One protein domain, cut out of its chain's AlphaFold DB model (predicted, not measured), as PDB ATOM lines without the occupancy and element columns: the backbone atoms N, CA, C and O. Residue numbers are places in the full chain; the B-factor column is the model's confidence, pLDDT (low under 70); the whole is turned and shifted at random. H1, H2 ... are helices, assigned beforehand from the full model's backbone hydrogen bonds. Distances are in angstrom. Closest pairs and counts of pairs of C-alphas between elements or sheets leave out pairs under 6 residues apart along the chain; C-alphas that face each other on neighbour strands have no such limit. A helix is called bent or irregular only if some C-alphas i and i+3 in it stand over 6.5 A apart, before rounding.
ATOM      1  N   ARG A 460     -28.370 -46.731  -4.416       84.44
ATOM      2  CA  ARG A 460     -29.780 -46.929  -4.077       84.44
ATOM      3  C   ARG A 460     -30.011 -46.886  -2.569       84.44
ATOM      4  O   ARG A 460     -30.844 -46.106  -2.127       84.44
ATOM      5  N   GLU A 461     -29.229 -47.618  -1.775       84.25
ATOM      6  CA  GLU A 461     -29.410 -47.645  -0.314       84.25
ATOM      7  C   GLU A 461     -29.115 -46.269   0.311       84.25
ATOM      8  O   GLU A 461     -29.763 -45.837   1.270       84.25
ATOM      9  N   VAL A 462     -28.173 -45.523  -0.278       86.81
ATOM     10  CA  VAL A 462     -27.895 -44.132   0.108       86.81
ATOM     11  C   VAL A 462     -29.085 -43.225  -0.223       86.81
ATOM     12  O   VAL A 462     -29.438 -42.369   0.587       86.81
ATOM     13  N   GLN A 463     -29.746 -43.427  -1.367       85.25
ATOM     14  CA  GLN A 463     -30.954 -42.682  -1.732       85.25
ATOM     15  C   GLN A 463     -32.119 -42.972  -0.789       85.25
ATOM     16  O   GLN A 463     -32.824 -42.047  -0.384       85.25
ATOM     17  N   ASP A 464     -32.303 -44.233  -0.409       84.19
ATOM     18  CA  ASP A 464     -33.352 -44.643   0.523       84.19
ATOM     19  C   ASP A 464     -33.128 -43.986   1.897       84.19
ATOM     20  O   ASP A 464     -34.049 -43.408   2.486       84.19
ATOM     21  N   THR A 465     -31.869 -43.939   2.347       85.50
ATOM     22  CA  THR A 465     -31.470 -43.225   3.570       85.50
ATOM     23  C   THR A 465     -31.738 -41.719   3.462       85.50
ATOM     24  O   THR A 465     -32.320 -41.125   4.370       85.50
ATOM     25  N   LEU A 466     -31.382 -41.087   2.338       86.00
ATOM     26  CA  LEU A 466     -31.672 -39.670   2.089       86.00
ATOM     27  C   LEU A 466     -33.175 -39.384   2.063       86.00
ATOM     28  O   LEU A 466     -33.615 -38.375   2.603       86.00
ATOM     29  N   SER A 467     -33.977 -40.261   1.462       85.94
ATOM     30  CA  SER A 467     -35.431 -40.097   1.405       85.94
ATOM     31  C   SER A 467     -36.067 -40.134   2.797       85.94
ATOM     32  O   SER A 467     -36.976 -39.352   3.071       85.94
ATOM     33  N   SER A 468     -35.526 -40.968   3.690       85.25
ATOM     34  CA  SER A 468     -35.942 -41.047   5.089       85.25
ATOM     35  C   SER A 468     -35.579 -39.762   5.838       85.25
ATOM     36  O   SER A 468     -36.451 -39.125   6.419       85.25
ATOM     37  N   ILE A 469     -34.329 -39.296   5.710       85.25
ATOM     38  CA  ILE A 469     -33.875 -38.026   6.309       85.25
ATOM     39  C   ILE A 469     -34.677 -36.832   5.765       85.25
ATOM     40  O   ILE A 469     -34.910 -35.871   6.493       85.25
ATOM     41  N   ARG A 470     -35.141 -36.875   4.509       85.94
ATOM     42  CA  ARG A 470     -35.941 -35.801   3.894       85.94
ATOM     43  C   ARG A 470     -37.278 -35.598   4.587       85.94
ATOM     44  O   ARG A 470     -37.738 -34.464   4.673       85.94
ATOM     45  N   ASN A 471     -37.895 -36.688   5.030       83.12
ATOM     46  CA  ASN A 471     -39.175 -36.638   5.722       83.12
ATOM     47  C   ASN A 471     -39.022 -36.005   7.111       83.12
ATOM     48  O   ASN A 471     -39.909 -35.272   7.540       83.12
ATOM     49  N   ASP A 472     -37.881 -36.234   7.765       80.81
ATOM     50  CA  ASP A 472     -37.611 -35.739   9.116       80.81
ATOM     51  C   ASP A 472     -37.019 -34.315   9.120       80.81
ATOM     52  O   ASP A 472     -37.414 -33.481   9.931       80.81
ATOM     53  N   ASN A 473     -36.085 -34.016   8.209       85.81
ATOM     54  CA  ASN A 473     -35.324 -32.762   8.132       85.81
ATOM     55  C   ASN A 473     -35.127 -32.300   6.667       85.81
ATOM     56  O   ASN A 473     -34.013 -32.364   6.133       85.81
ATOM     57  N   PRO A 474     -36.176 -31.785   5.995       85.56
ATOM     58  CA  PRO A 474     -36.107 -31.422   4.575       85.56
ATOM     59  C   PRO A 474     -35.105 -30.295   4.283       85.56
ATOM     60  O   PRO A 474     -34.442 -30.312   3.246       85.56
ATOM     61  N   SER A 475     -34.942 -29.339   5.205       84.38
ATOM     62  CA  SER A 475     -34.017 -28.203   5.058       84.38
ATOM     63  C   SER A 475     -32.551 -28.628   4.938       84.38
ATOM     64  O   SER A 475     -31.814 -28.054   4.142       84.38
ATOM     65  N   LEU A 476     -32.143 -29.670   5.669       81.75
ATOM     66  CA  LEU A 476     -30.772 -30.187   5.659       81.75
ATOM     67  C   LEU A 476     -30.390 -30.764   4.290       81.75
ATOM     68  O   LEU A 476     -29.260 -30.606   3.836       81.75
ATOM     69  N   ILE A 477     -31.335 -31.440   3.636       84.81
ATOM     70  CA  ILE A 477     -31.093 -32.034   2.322       84.81
ATOM     71  C   ILE A 477     -31.034 -30.947   1.264       84.81
ATOM     72  O   ILE A 477     -30.074 -30.937   0.507       84.81
ATOM     73  N   HIS A 478     -31.982 -30.006   1.261       81.31
ATOM     74  CA  HIS A 478     -31.984 -28.903   0.297       81.31
ATOM     75  C   HIS A 478     -30.698 -28.061   0.335       81.31
ATOM     76  O   HIS A 478     -30.237 -27.639  -0.719       81.31
ATOM     77  N   GLU A 479     -30.093 -27.858   1.512       80.19
ATOM     78  CA  GLU A 479     -28.852 -27.080   1.648       80.19
ATOM     79  C   GLU A 479     -27.586 -27.847   1.207       80.19
ATOM     80  O   GLU A 479     -26.593 -27.249   0.790       80.19
ATOM     81  N   VAL A 480     -27.568 -29.179   1.343       77.38
ATOM     82  CA  VAL A 480     -26.338 -29.977   1.176       77.38
ATOM     83  C   VAL A 480     -26.344 -30.803  -0.113       77.38
ATOM     84  O   VAL A 480     -25.304 -30.913  -0.767       77.38
ATOM     85  N   VAL A 481     -27.488 -31.366  -0.508       79.75
ATOM     86  CA  VAL A 481     -27.636 -32.263  -1.664       79.75
ATOM     87  C   VAL A 481     -28.713 -31.715  -2.617       79.75
ATOM     88  O   VAL A 481     -29.882 -31.671  -2.241       79.75
ATOM     89  N   PRO A 482     -28.386 -31.355  -3.874       72.31
ATOM     90  CA  PRO A 482     -27.113 -31.573  -4.568       72.31
ATOM     91  C   PRO A 482     -26.103 -30.416  -4.455       72.31
ATOM     92  O   PRO A 482     -25.003 -30.546  -4.986       72.31
ATOM     93  N   GLU A 483     -26.454 -29.294  -3.812       70.62
ATOM     94  CA  GLU A 483     -25.697 -28.033  -3.919       70.62
ATOM     95  C   GLU A 483     -24.231 -28.124  -3.461       70.62
ATOM     96  O   GLU A 483     -23.354 -27.520  -4.082       70.62
ATOM     97  N   LYS A 484     -23.936 -28.895  -2.404       70.50
ATOM     98  CA  LYS A 484     -22.573 -29.051  -1.863       70.50
ATOM     99  C   LYS A 484     -21.940 -30.397  -2.189       70.50
ATOM    100  O   LYS A 484     -20.725 -30.471  -2.373       70.50
ATOM    101  N   ILE A 485     -22.736 -31.465  -2.227       76.88
ATOM    102  CA  ILE A 485     -22.278 -32.818  -2.544       76.88
ATOM    103  C   ILE A 485     -23.326 -33.536  -3.399       76.88
ATOM    104  O   ILE A 485     -24.509 -33.574  -3.068       76.88
ATOM    105  N   ASN A 486     -22.890 -34.128  -4.512       81.06
ATOM    106  CA  ASN A 486     -23.769 -34.955  -5.334       81.06
ATOM    107  C   ASN A 486     -23.932 -36.361  -4.723       81.06
ATOM    108  O   ASN A 486     -23.112 -36.815  -3.920       81.06
ATOM    109  N   GLN A 487     -24.981 -37.077  -5.131       81.75
ATOM    110  CA  GLN A 487     -25.297 -38.410  -4.604       81.75
ATOM    111  C   GLN A 487     -24.156 -39.422  -4.815       81.75
ATOM    112  O   GLN A 487     -23.884 -40.242  -3.938       81.75
ATOM    113  N   GLY A 488     -23.442 -39.356  -5.944       77.94
ATOM    114  CA  GLY A 488     -22.317 -40.256  -6.225       77.94
ATOM    115  C   GLY A 488     -21.130 -40.049  -5.278       77.94
ATOM    116  O   GLY A 488     -20.547 -41.013  -4.784       77.94
ATOM    117  N   MET A 489     -20.793 -38.795  -4.974       76.12
ATOM    118  CA  MET A 489     -19.745 -38.442  -4.020       76.12
ATOM    119  C   MET A 489     -20.171 -38.789  -2.594       76.12
ATOM    120  O   MET A 489     -19.368 -39.341  -1.846       76.12
ATOM    121  N   LEU A 490     -21.438 -38.558  -2.235       83.19
ATOM    122  CA  LEU A 490     -21.977 -38.989  -0.945       83.19
ATOM    123  C   LEU A 490     -21.906 -40.514  -0.790       83.19
ATOM    124  O   LEU A 490     -21.476 -40.999   0.250       83.19
ATOM    125  N   THR A 491     -22.224 -41.266  -1.847       84.75
ATOM    126  CA  THR A 491     -22.103 -42.732  -1.855       84.75
ATOM    127  C   THR A 491     -20.664 -43.167  -1.584       84.75
ATOM    128  O   THR A 491     -20.437 -44.022  -0.733       84.75
ATOM    129  N   ARG A 492     -19.673 -42.528  -2.221       80.88
ATOM    130  CA  ARG A 492     -18.248 -42.803  -1.956       80.88
ATOM    131  C   ARG A 492     -17.831 -42.460  -0.526       80.88
ATOM    132  O   ARG A 492     -17.034 -43.183   0.063       80.88
ATOM    133  N   VAL A 493     -18.364 -41.378   0.044       81.38
ATOM    134  CA  VAL A 493     -18.117 -40.999   1.445       81.38
ATOM    135  C   VAL A 493     -18.697 -42.045   2.391       81.38
ATOM    136  O   VAL A 493     -17.993 -42.499   3.289       81.38
ATOM    137  N   CYS A 494     -19.936 -42.483   2.167       84.19
ATOM    138  CA  CYS A 494     -20.557 -43.552   2.943       84.19
ATOM    139  C   CYS A 494     -19.788 -44.876   2.802       84.19
ATOM    140  O   CYS A 494     -19.549 -45.536   3.807       84.19
ATOM    141  N   GLN A 495     -19.318 -45.232   1.600       84.50
ATOM    142  CA  GLN A 495     -18.469 -46.412   1.381       84.50
ATOM    143  C   GLN A 495     -17.158 -46.330   2.180       84.50
ATOM    144  O   GLN A 495     -16.791 -47.295   2.847       84.50
ATOM    145  N   ALA A 496     -16.480 -45.178   2.172       80.19
ATOM    146  CA  ALA A 496     -15.246 -44.973   2.932       80.19
ATOM    147  C   ALA A 496     -15.473 -45.004   4.454       80.19
ATOM    148  O   ALA A 496     -14.678 -45.576   5.192       80.19
ATOM    149  N   LEU A 497     -16.581 -44.439   4.939       82.69
ATOM    150  CA  LEU A 497     -16.968 -44.538   6.350       82.69
ATOM    151  C   LEU A 497     -17.272 -45.984   6.750       82.69
ATOM    152  O   LEU A 497     -16.907 -46.424   7.840       82.69
ATOM    153  N   MET A 498     -17.878 -46.748   5.846       83.56
ATOM    154  CA  MET A 498     -18.204 -48.141   6.103       83.56
ATOM    155  C   MET A 498     -16.974 -49.054   6.097       83.56
ATOM    156  O   MET A 498     -16.955 -50.027   6.847       83.56
ATOM    157  N   GLN A 499     -15.913 -48.705   5.356       81.94
ATOM    158  CA  GLN A 499     -14.591 -49.343   5.484       81.94
ATOM    159  C   GLN A 499     -14.002 -49.185   6.897       81.94
ATOM    160  O   GLN A 499     -13.347 -50.100   7.392       81.94
ATOM    161  N   GLU A 500     -14.297 -48.071   7.571       79.94
ATOM    162  CA  GLU A 500     -13.925 -47.800   8.970       79.94
ATOM    163  C   GLU A 500     -14.951 -48.358   9.984       79.94
ATOM    164  O   GLU A 500     -14.845 -48.137  11.192       79.94
ATOM    165  N   GLY A 501     -15.962 -49.104   9.521       77.81
ATOM    166  CA  GLY A 501     -16.978 -49.735  10.368       77.81
ATOM    167  C   GLY A 501     -18.118 -48.812  10.817       77.81
ATOM    168  O   GLY A 501     -18.849 -49.172  11.746       77.81
ATOM    169  N   ILE A 502     -18.283 -47.649  10.177       83.19
ATOM    170  CA  ILE A 502     -19.352 -46.675  10.440       83.19
ATOM    171  C   ILE A 502     -20.497 -46.894   9.436       83.19
ATOM    172  O   ILE A 502     -20.293 -46.816   8.228       83.19
ATOM    173  N   GLY A 503     -21.706 -47.179   9.931       83.88
ATOM    174  CA  GLY A 503     -22.888 -47.462   9.103       83.88
ATOM    175  C   GLY A 503     -23.643 -46.231   8.589       83.88
ATOM    176  O   GLY A 503     -23.369 -45.096   8.985       83.88
ATOM    177  N   LEU A 504     -24.669 -46.465   7.761       85.50
ATOM    178  CA  LEU A 504     -25.498 -45.411   7.155       85.50
ATOM    179  C   LEU A 504     -26.312 -44.597   8.167       85.50
ATOM    180  O   LEU A 504     -26.746 -43.491   7.853       85.50
ATOM    181  N   GLN A 505     -26.453 -45.076   9.404       84.19
ATOM    182  CA  GLN A 505     -27.073 -44.325  10.502       84.19
ATOM    183  C   GLN A 505     -26.381 -42.974  10.751       84.19
ATOM    184  O   GLN A 505     -27.003 -42.017  11.202       84.19
ATOM    185  N   SER A 506     -25.086 -42.867  10.440       80.31
ATOM    186  CA  SER A 506     -24.322 -41.628  10.601       80.31
ATOM    187  C   SER A 506     -24.493 -40.643   9.440       80.31
ATOM    188  O   SER A 506     -23.982 -39.528   9.533       80.31
ATOM    189  N   THR A 507     -25.224 -40.994   8.374       83.75
ATOM    190  CA  THR A 507     -25.398 -40.144   7.178       83.75
ATOM    191  C   THR A 507     -25.981 -38.776   7.527       83.75
ATOM    192  O   THR A 507     -25.503 -37.760   7.032       83.75
ATOM    193  N   GLU A 508     -26.939 -38.701   8.453       83.88
ATOM    194  CA  GLU A 508     -27.485 -37.414   8.902       83.88
ATOM    195  C   GLU A 508     -26.423 -36.548   9.605       83.88
ATOM    196  O   GLU A 508     -26.358 -35.335   9.415       83.88
ATOM    197  N   THR A 509     -25.537 -37.174  10.385       81.00
ATOM    198  CA  THR A 509     -24.437 -36.479  11.073       81.00
ATOM    199  C   THR A 509     -23.392 -35.986  10.072       81.00
ATOM    200  O   THR A 509     -22.886 -34.874  10.210       81.00
ATOM    201  N   VAL A 510     -23.122 -36.775   9.026       80.75
ATOM    202  CA  VAL A 510     -22.267 -36.382   7.897       80.75
ATOM    203  C   VAL A 510     -22.845 -35.143   7.215       80.75
ATOM    204  O   VAL A 510     -22.128 -34.162   7.046       80.75
ATOM    205  N   LEU A 511     -24.140 -35.146   6.882       81.19
ATOM    206  CA  LEU A 511     -24.805 -34.006   6.242       81.19
ATOM    207  C   LEU A 511     -24.761 -32.753   7.126       81.19
ATOM    208  O   LEU A 511     -24.378 -31.687   6.651       81.19
ATOM    209  N   LYS A 512     -25.050 -32.879   8.429       80.94
ATOM    210  CA  LYS A 512     -24.949 -31.764   9.391       80.94
ATOM    211  C   LYS A 512     -23.532 -31.193   9.485       80.94
ATOM    212  O   LYS A 512     -23.377 -29.990   9.646       80.94
ATOM    213  N   ALA A 513     -22.495 -32.019   9.352       76.25
ATOM    214  CA  ALA A 513     -21.106 -31.556   9.362       76.25
ATOM    215  C   ALA A 513     -20.691 -30.800   8.081       76.25
ATOM    216  O   ALA A 513     -19.673 -30.102   8.085       76.25
ATOM    217  N   LEU A 514     -21.455 -30.943   6.992       73.50
ATOM    218  CA  LEU A 514     -21.245 -30.252   5.712       73.50
ATOM    219  C   LEU A 514     -21.978 -28.899   5.635       73.50
ATOM    220  O   LEU A 514     -21.649 -28.048   4.800       73.50
ATOM    221  N   VAL A 515     -22.943 -28.666   6.524       75.19
ATOM    222  CA  VAL A 515     -23.603 -27.366   6.708       75.19
ATOM    223  C   VAL A 515     -22.555 -26.329   7.146       75.19
ATOM    224  O   VAL A 515     -21.741 -26.576   8.031       75.19
ATOM    225  N   GLY A 516     -22.523 -25.173   6.473       65.12
ATOM    226  CA  GLY A 516     -21.574 -24.084   6.766       65.12
ATOM    227  C   GLY A 516     -20.092 -24.255   6.363       65.12
ATOM    228  O   GLY A 516     -19.292 -23.401   6.737       65.12
ATOM    229  N   ARG A 517     -19.685 -25.302   5.619       65.75
ATOM    230  CA  ARG A 517     -18.285 -25.480   5.147       65.75
ATOM    231  C   ARG A 517     -18.113 -25.324   3.627       65.75
ATOM    232  O   ARG A 517     -18.993 -25.722   2.866       65.75
ATOM    233  N   ASP A 518     -16.955 -24.800   3.206       56.56
ATOM    234  CA  ASP A 518     -16.576 -24.611   1.795       56.56
ATOM    235  C   ASP A 518     -16.235 -25.932   1.080       56.56
ATOM    236  O   ASP A 518     -15.514 -26.790   1.596       56.56
ATOM    237  N   THR A 519     -16.698 -26.061  -0.167       54.03
ATOM    238  CA  THR A 519     -16.616 -27.278  -0.997       54.03
ATOM    239  C   THR A 519     -15.195 -27.679  -1.413       54.03
ATOM    240  O   THR A 519     -14.940 -28.851  -1.692       54.03
ATOM    241  N   LYS A 520     -14.232 -26.745  -1.407       48.28
ATOM    242  CA  LYS A 520     -12.838 -26.993  -1.838       48.28
ATOM    243  C   LYS A 520     -12.045 -27.908  -0.894       48.28
ATOM    244  O   LYS A 520     -11.061 -28.505  -1.320       48.28
ATOM    245  N   THR A 521     -12.485 -28.076   0.350       47.34
ATOM    246  CA  THR A 521     -11.802 -28.897   1.372       47.34
ATOM    247  C   THR A 521     -12.255 -30.367   1.363       47.34
ATOM    248  O   THR A 521     -11.694 -31.199   2.075       47.34
ATOM    249  N   LEU A 522     -13.266 -30.714   0.556       50.50
ATOM    250  CA  LEU A 522     -13.934 -32.022   0.584       50.50
ATOM    251  C   LEU A 522     -13.210 -33.117  -0.219       50.50
ATOM    252  O   LEU A 522     -13.451 -34.299   0.011       50.50
ATOM    253  N   VAL A 523     -12.300 -32.751  -1.127       42.00
ATOM    254  CA  VAL A 523     -11.722 -33.680  -2.122       42.00
ATOM    255  C   VAL A 523     -10.642 -34.613  -1.543       42.00
ATOM    256  O   VAL A 523     -10.394 -35.666  -2.118       42.00
ATOM    257  N   PHE A 524     -10.035 -34.296  -0.390       40.47
ATOM    258  CA  PHE A 524      -8.864 -35.042   0.115       40.47
ATOM    259  C   PHE A 524      -8.910 -35.500   1.585       40.47
ATOM    260  O   PHE A 524      -7.937 -36.092   2.046       40.47
ATOM    261  N   GLY A 525      -9.994 -35.269   2.342       44.56
ATOM    262  CA  GLY A 525      -9.951 -35.482   3.802       44.56
ATOM    263  C   GLY A 525     -11.165 -36.107   4.492       44.56
ATOM    264  O   GLY A 525     -11.066 -36.420   5.676       44.56
ATOM    265  N   LEU A 526     -12.304 -36.295   3.820       48.31
ATOM    266  CA  LEU A 526     -13.564 -36.660   4.494       48.31
ATOM    267  C   LEU A 526     -13.500 -37.907   5.405       48.31
ATOM    268  O   LEU A 526     -14.015 -37.808   6.520       48.31
ATOM    269  N   PRO A 527     -12.832 -39.022   5.038       43.75
ATOM    270  CA  PRO A 527     -12.738 -40.184   5.926       43.75
ATOM    271  C   PRO A 527     -12.008 -39.866   7.241       43.75
ATOM    272  O   PRO A 527     -12.443 -40.277   8.312       43.75
ATOM    273  N   GLY A 528     -10.949 -39.047   7.187       41.84
ATOM    274  CA  GLY A 528     -10.182 -38.630   8.366       41.84
ATOM    275  C   GLY A 528     -10.847 -37.526   9.200       41.84
ATOM    276  O   GLY A 528     -10.554 -37.403  10.385       41.84
ATOM    277  N   PHE A 529     -11.745 -36.734   8.604       44.06
ATOM    278  CA  PHE A 529     -12.458 -35.643   9.285       44.06
ATOM    279  C   PHE A 529     -13.770 -36.073   9.945       44.06
ATOM    280  O   PHE A 529     -14.228 -35.396  10.865       44.06
ATOM    281  N   VAL A 530     -14.386 -37.154   9.463       41.97
ATOM    282  CA  VAL A 530     -15.697 -37.627   9.932       41.97
ATOM    283  C   VAL A 530     -15.588 -38.863  10.827       41.97
ATOM    284  O   VAL A 530     -16.551 -39.173  11.519       41.97
ATOM    285  N   ALA A 531     -14.423 -39.519  10.904       37.69
ATOM    286  CA  ALA A 531     -14.172 -40.573  11.885       37.69
ATOM    287  C   ALA A 531     -14.350 -40.023  13.319       37.69
ATOM    288  O   ALA A 531     -13.501 -39.262  13.800       37.69
TER     289      ALA A 531
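This is residues 460 to 531 of the 553 residues of the protein "FHIPEP family type III secretion protein" of Myxococcales bacterium (UniProt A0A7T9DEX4). Five helices form a small rounded cluster in which neighbours cross rather than run side by side: H4 packs in the middle, with H1 and H2 on one side of it, H3 across it, and short H5 on the side away from H1 and H2. A long link folds round from H4 to H5. The printed part has 72 residues, is all helix in the order H1 to H5, and is compact, with a radius of gyration of the C-alphas of 11.3 A and spans of 29 by 26 by 18 A.

Find C-alpha 460 at (-29.780, -46.929, -4.077); from there H1 runs 19.0 A to residue 472. H3, residues 487 to 499, is 18.3 A long. H4, residues 504 to 514, is 15.8 A long and irregular: C-alphas 505 and 508 are 7.1 A apart. H2, residues 474 to 480, spans 10.4 A, and H5, residues 526 to 530, 5.9 A, ending at C-alpha 530 (-15.697, -37.627, 9.932).

Start at H1: with residues 462 to 463 alone it touches H3, about perpendicular at 77 degrees, the closest C-alphas, Val 462 and Thr 491, being 6.3 A apart. It touches H4 at a steep tilt of 65 degrees, C-alphas Ile 469 and Glu 508 closest at 6.9 A. H2 touches H4, C-alphas Val 480 and Leu 511 closest at 6.7 A. H5 touches H3, residues 493 to 497 alone, but is apart from H1. Each O i to N i+4 pair is within hydrogen-bond range in H1, H2, H3 and H5, and 5 of 7 in H4.

Asn 471 and Phe 524 have the C-alphas farthest apart, 30.9 A. The printed part has no cut; the link H4 to H5 is long. Look for pLDDT under 70 at residues 516 to 531.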